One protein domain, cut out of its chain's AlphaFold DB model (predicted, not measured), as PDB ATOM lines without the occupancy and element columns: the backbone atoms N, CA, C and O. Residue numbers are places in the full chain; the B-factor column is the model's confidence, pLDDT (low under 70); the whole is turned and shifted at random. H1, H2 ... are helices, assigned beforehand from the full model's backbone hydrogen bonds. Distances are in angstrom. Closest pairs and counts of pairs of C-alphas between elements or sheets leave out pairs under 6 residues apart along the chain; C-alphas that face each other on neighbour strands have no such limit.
ATOM      1  N   LEU A 158       2.630 -24.288 -51.835       94.44
ATOM      2  CA  LEU A 158       1.484 -24.300 -50.924       94.44
ATOM      3  C   LEU A 158       1.896 -24.229 -49.452       94.44
ATOM      4  O   LEU A 158       1.308 -23.454 -48.704       94.44
ATOM      5  N   GLU A 159       2.918 -24.985 -49.049       92.50
ATOM      6  CA  GLU A 159       3.461 -24.943 -47.688       92.50
ATOM      7  C   GLU A 159       3.969 -23.530 -47.354       92.50
ATOM      8  O   GLU A 159       3.674 -23.003 -46.283       92.50
ATOM      9  N   SER A 160       4.629 -22.855 -48.304       92.75
ATOM     10  CA  SER A 160       5.052 -21.460 -48.131       92.75
ATOM     11  C   SER A 160       3.880 -20.473 -48.068       92.75
ATOM     12  O   SER A 160       3.916 -19.542 -47.266       92.75
ATOM     13  N   GLN A 161       2.827 -20.668 -48.877       91.31
ATOM     14  CA  GLN A 161       1.632 -19.816 -48.834       91.31
ATOM     15  C   GLN A 161       0.893 -19.981 -47.505       91.31
ATOM     16  O   GLN A 161       0.462 -18.994 -46.916       91.31
ATOM     17  N   LEU A 162       0.789 -21.215 -47.014       88.50
ATOM     18  CA  LEU A 162       0.176 -21.520 -45.729       88.50
ATOM     19  C   LEU A 162       0.992 -20.934 -44.572       88.50
ATOM     20  O   LEU A 162       0.423 -20.300 -43.689       88.50
ATOM     21  N   GLY A 163       2.320 -21.082 -44.599       85.44
ATOM     22  CA  GLY A 163       3.207 -20.497 -43.593       85.44
ATOM     23  C   GLY A 163       3.096 -18.974 -43.533       85.44
ATOM     24  O   GLY A 163       2.977 -18.403 -42.451       85.44
ATOM     25  N   ARG A 164       3.039 -18.315 -44.695       87.00
ATOM     26  CA  ARG A 164       2.817 -16.867 -44.775       87.00
ATOM     27  C   ARG A 164       1.450 -16.454 -44.251       87.00
ATOM     28  O   ARG A 164       1.391 -15.528 -43.461       87.00
ATOM     29  N   LEU A 165       0.377 -17.161 -44.601       84.00
ATOM     30  CA  LEU A 165      -0.962 -16.874 -44.077       84.00
ATOM     31  C   LEU A 165      -1.018 -16.996 -42.546       84.00
ATOM     32  O   LEU A 165      -1.613 -16.156 -41.877       84.00
ATOM     33  N   HIS A 166      -0.370 -18.021 -41.989       78.56
ATOM     34  CA  HIS A 166      -0.289 -18.214 -40.543       78.56
ATOM     35  C   HIS A 166       0.485 -17.100 -39.827       78.56
ATOM     36  O   HIS A 166       0.139 -16.757 -38.699       78.56
ATOM     37  N   GLN A 167       1.524 -16.559 -40.465       77.50
ATOM     38  CA  GLN A 167       2.379 -15.520 -39.896       77.50
ATOM     39  C   GLN A 167       1.808 -14.107 -40.088       77.50
ATOM     40  O   GLN A 167       1.964 -13.265 -39.206       77.50
ATOM     41  N   GLU A 168       1.180 -13.854 -41.238       73.50
ATOM     42  CA  GLU A 168       0.636 -12.553 -41.640       73.50
ATOM     43  C   GLU A 168      -0.733 -12.285 -40.979       73.50
ATOM     44  O   GLU A 168      -1.007 -11.138 -40.644       73.50
ATOM     45  N   ASP A 169      -1.553 -13.316 -40.705       62.38
ATOM     46  CA  ASP A 169      -2.874 -13.162 -40.075       62.38
ATOM     47  C   ASP A 169      -3.149 -14.200 -38.959       62.38
ATOM     48  O   ASP A 169      -3.845 -15.206 -39.164       62.38
ATOM     49  N   PRO A 170      -2.715 -13.945 -37.707       61.44
ATOM     50  CA  PRO A 170      -3.049 -14.814 -36.576       61.44
ATOM     51  C   PRO A 170      -4.562 -14.866 -36.287       61.44
ATOM     52  O   PRO A 170      -5.034 -15.816 -35.663       61.44
ATOM     53  N   GLY A 171      -5.336 -13.880 -36.758       62.34
ATOM     54  CA  GLY A 171      -6.789 -13.786 -36.577       62.34
ATOM     55  C   GLY A 171      -7.631 -14.647 -37.530       62.34
ATOM     56  O   GLY A 171      -8.758 -14.993 -37.174       62.34
ATOM     57  N   LEU A 172      -7.097 -15.016 -38.703       59.38
ATOM     58  CA  LEU A 172      -7.766 -15.873 -39.700       59.38
ATOM     59  C   LEU A 172      -7.470 -17.363 -39.498       59.38
ATOM     60  O   LEU A 172      -8.177 -18.221 -40.031       59.38
ATOM     61  N   SER A 173      -6.451 -17.676 -38.694       65.12
ATOM     62  CA  SER A 173      -6.202 -19.032 -38.225       65.12
ATOM     63  C   SER A 173      -7.429 -19.551 -37.480       65.12
ATOM     64  O   SER A 173      -7.966 -18.896 -36.585       65.12
ATOM     65  N   LEU A 174      -7.853 -20.769 -37.817       63.38
ATOM     66  CA  LEU A 174      -8.900 -21.518 -37.120       63.38
ATOM     67  C   LEU A 174      -8.730 -21.457 -35.583       63.38
ATOM     68  O   LEU A 174      -9.718 -21.361 -34.854       63.38
ATOM     69  N   ALA A 175      -7.481 -21.420 -35.107       63.09
ATOM     70  CA  ALA A 175      -7.122 -21.286 -33.697       63.09
ATOM     71  C   ALA A 175      -7.666 -20.002 -33.033       63.09
ATOM     72  O   ALA A 175      -8.069 -20.041 -31.875       63.09
ATOM     73  N   SER A 176      -7.750 -18.880 -33.756       66.62
ATOM     74  CA  SER A 176      -8.304 -17.618 -33.241       66.62
ATOM     75  C   SER A 176      -9.807 -17.719 -32.966       66.62
ATOM     76  O   SER A 176     -10.283 -17.287 -31.915       66.62
ATOM     77  N   ARG A 177     -10.565 -18.373 -33.858       65.88
ATOM     78  CA  ARG A 177     -12.004 -18.603 -33.643       65.88
ATOM     79  C   ARG A 177     -12.269 -19.567 -32.490       65.88
ATOM     80  O   ARG A 177     -13.200 -19.344 -31.724       65.88
ATOM     81  N   PHE A 178     -11.440 -20.595 -32.316       70.00
ATOM     82  CA  PHE A 178     -11.554 -21.483 -31.156       70.00
ATOM     83  C   PHE A 178     -11.214 -20.773 -29.844       70.00
ATOM     84  O   PHE A 178     -11.943 -20.936 -28.868       70.00
ATOM     85  N   ARG A 179     -10.229 -19.869 -29.849       76.06
ATOM     86  CA  ARG A 179      -9.928 -19.017 -28.693       76.06
ATOM     87  C   ARG A 179     -11.108 -18.133 -28.286       76.06
ATOM     88  O   ARG A 179     -11.348 -17.939 -27.101       76.06
ATOM     89  N   GLN A 180     -11.880 -17.618 -29.246       80.12
ATOM     90  CA  GLN A 180     -13.099 -16.853 -28.948       80.12
ATOM     91  C   GLN A 180     -14.155 -17.710 -28.234       80.12
ATOM     92  O   GLN A 180     -14.794 -17.235 -27.296       80.12
ATOM     93  N   VAL A 181     -14.311 -18.975 -28.634       84.69
ATOM     94  CA  VAL A 181     -15.220 -19.924 -27.971       84.69
ATOM     95  C   VAL A 181     -14.733 -20.247 -26.558       84.69
ATOM     96  O   VAL A 181     -15.525 -20.207 -25.623       84.69
ATOM     97  N   GLU A 182     -13.434 -20.479 -26.370       83.12
ATOM     98  CA  GLU A 182     -12.832 -20.717 -25.050       83.12
ATOM     99  C   GLU A 182     -13.026 -19.528 -24.100       83.12
ATOM    100  O   GLU A 182     -13.442 -19.706 -22.954       83.12
ATOM    101  N   VAL A 183     -12.783 -18.306 -24.584       89.25
ATOM    102  CA  VAL A 183     -12.990 -17.071 -23.815       89.25
ATOM    103  C   VAL A 183     -14.467 -16.901 -23.454       89.25
ATOM    104  O   VAL A 183     -14.783 -16.568 -22.311       89.25
ATOM    105  N   LEU A 184     -15.387 -17.190 -24.377       92.62
ATOM    106  CA  LEU A 184     -16.825 -17.146 -24.109       92.62
ATOM    107  C   LEU A 184     -17.241 -18.170 -23.043       92.62
ATOM    108  O   LEU A 184     -17.981 -17.824 -22.123       92.62
ATOM    109  N   THR A 185     -16.738 -19.403 -23.119       89.19
ATOM    110  CA  THR A 185     -16.987 -20.438 -22.108       89.19
ATOM    111  C   THR A 185     -16.420 -20.036 -20.745       89.19
ATOM    112  O   THR A 185     -17.087 -20.216 -19.726       89.19
ATOM    113  N   ALA A 186     -15.224 -19.444 -20.702       87.88
ATOM    114  CA  ALA A 186     -14.627 -18.938 -19.469       87.88
ATOM    115  C   ALA A 186     -15.469 -17.814 -18.843       87.88
ATOM    116  O   ALA A 186     -15.760 -17.861 -17.646       87.88
ATOM    117  N   MET A 187     -15.932 -16.851 -19.648       94.44
ATOM    118  CA  MET A 187     -16.819 -15.779 -19.185       94.44
ATOM    119  C   MET A 187     -18.159 -16.324 -18.685       94.44
ATOM    120  O   MET A 187     -18.582 -15.984 -17.582       94.44
ATOM    121  N   ALA A 188     -18.803 -17.219 -19.440       88.56
ATOM    122  CA  ALA A 188     -20.060 -17.853 -19.038       88.56
ATOM    123  C   ALA A 188     -19.920 -18.576 -17.692       88.56
ATOM    124  O   ALA A 188     -20.773 -18.448 -16.818       88.56
ATOM    125  N   ASN A 189     -18.798 -19.263 -17.481       88.44
ATOM    126  CA  ASN A 189     -18.484 -19.929 -16.226       88.44
ATOM    127  C   ASN A 189     -18.233 -18.965 -15.060       88.44
ATOM    128  O   ASN A 189     -18.587 -19.287 -13.923       88.44
ATOM    129  N   ALA A 190     -17.643 -17.796 -15.309       89.62
ATOM    130  CA  ALA A 190     -17.487 -16.755 -14.297       89.62
ATOM    131  C   ALA A 190     -18.856 -16.196 -13.875       89.62
ATOM    132  O   ALA A 190     -19.161 -16.157 -12.684       89.62
ATOM    133  N   PHE A 191     -19.726 -15.875 -14.839       89.81
ATOM    134  CA  PHE A 191     -21.100 -15.438 -14.562       89.81
ATOM    135  C   PHE A 191     -21.909 -16.495 -13.816       89.81
ATOM    136  O   PHE A 191     -22.647 -16.178 -12.888       89.81
ATOM    137  N   TYR A 192     -21.728 -17.758 -14.178       85.00
ATOM    138  CA  TYR A 192     -22.378 -18.875 -13.514       85.00
ATOM    139  C   TYR A 192     -21.936 -19.033 -12.057       85.00
ATOM    140  O   TYR A 192     -22.756 -19.274 -11.172       85.00
ATOM    141  N   SER A 193     -20.640 -18.831 -11.807       84.38
ATOM    142  CA  SER A 193     -20.065 -18.849 -10.461       84.38
ATOM    143  C   SER A 193     -20.613 -17.697  -9.609       84.38
ATOM    144  O   SER A 193     -20.995 -17.912  -8.461       84.38
ATOM    145  N   LEU A 194     -20.731 -16.495 -10.185       87.38
ATOM    146  CA  LEU A 194     -21.332 -15.333  -9.521       87.38
ATOM    147  C   LEU A 194     -22.815 -15.554  -9.211       87.38
ATOM    148  O   LEU A 194     -23.262 -15.297  -8.095       87.38
ATOM    149  N   TYR A 195     -23.576 -16.063 -10.178       83.69
ATOM    150  CA  TYR A 195     -25.000 -16.314  -9.999       83.69
ATOM    151  C   TYR A 195     -25.247 -17.373  -8.923       83.69
ATOM    152  O   TYR A 195     -26.042 -17.128  -8.025       83.69
ATOM    153  N   SER A 196     -24.513 -18.491  -8.947       81.56
ATOM    154  CA  SER A 196     -24.605 -19.543  -7.925       81.56
ATOM    155  C   SER A 196     -24.303 -19.019  -6.513       81.56
ATOM    156  O   SER A 196     -24.982 -19.393  -5.553       81.56
ATOM    157  N   HIS A 197     -23.332 -18.108  -6.380       82.00
ATOM    158  CA  HIS A 197     -22.993 -17.480  -5.103       82.00
ATOM    159  C   HIS A 197     -24.138 -16.613  -4.549       82.00
ATOM    160  O   HIS A 197     -24.451 -16.691  -3.361       82.00
ATOM    161  N   VAL A 198     -24.803 -15.831  -5.406       86.69
ATOM    162  CA  VAL A 198     -25.914 -14.945  -5.010       86.69
ATOM    163  C   VAL A 198     -27.221 -15.718  -4.804       86.69
ATOM    164  O   VAL A 198     -27.965 -15.434  -3.868       86.69
ATOM    165  N   SER A 199     -27.506 -16.713  -5.647       81.06
ATOM    166  CA  SER A 199     -28.752 -17.489  -5.602       81.06
ATOM    167  C   SER A 199     -28.751 -18.587  -4.540       81.06
ATOM    168  O   SER A 199     -29.808 -19.148  -4.249       81.06
ATOM    169  N   ARG A 200     -27.579 -18.932  -3.982       78.19
ATOM    170  CA  ARG A 200     -27.359 -20.104  -3.115       78.19
ATOM    171  C   ARG A 200     -27.876 -21.416  -3.713       78.19
ATOM    172  O   ARG A 200     -28.171 -22.361  -2.982       78.19
TER     173      ARG A 200
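This is residues 158 to 200 of the 496 residues of the protein "Sperm-specific antigen 2-like" of Scleropages formosus (UniProt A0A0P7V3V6). A short helix, H1, is followed after a small loop by one long helix, H2, and the two are strung end to end as a thin rod. H2 makes most of the length, and the helices do not fold back on each other. The printed part has 43 residues with two named helices, H1 then H2, and no named strand; the class is all helix. It is extended, with a radius of gyration of the C-alphas of 17.4 A and spans of 56 by 12 by 8 A.

H1, residues 158 to 168, and H2, residues 174 to 199, are apart, with no C-alpha of the one within 8 A of the other. A tight link of 5 residues joins them. Residues 158 to 164 of H1 stand free, and so do residues 180 to 200, of which 180 to 199 belong to H2. In H1 and H2 every O i to N i+4 pair is within hydrogen-bond range.

H1 begins at C-alpha 158, (1.484, -24.300, -50.924), and measures 15.0 A from first to last C-alpha. H2 runs 37.5 A from C-alpha 174, (-8.900, -21.518, -37.120), to C-alpha 199, (-28.752, -17.489, -5.602).

The two C-alphas farthest apart, those of Leu 158 and Arg 200, are 56.0 A apart. The printed part has no cut. The mean pLDDT of the printed part is 80.7, and residues 169 to 177 are under 70.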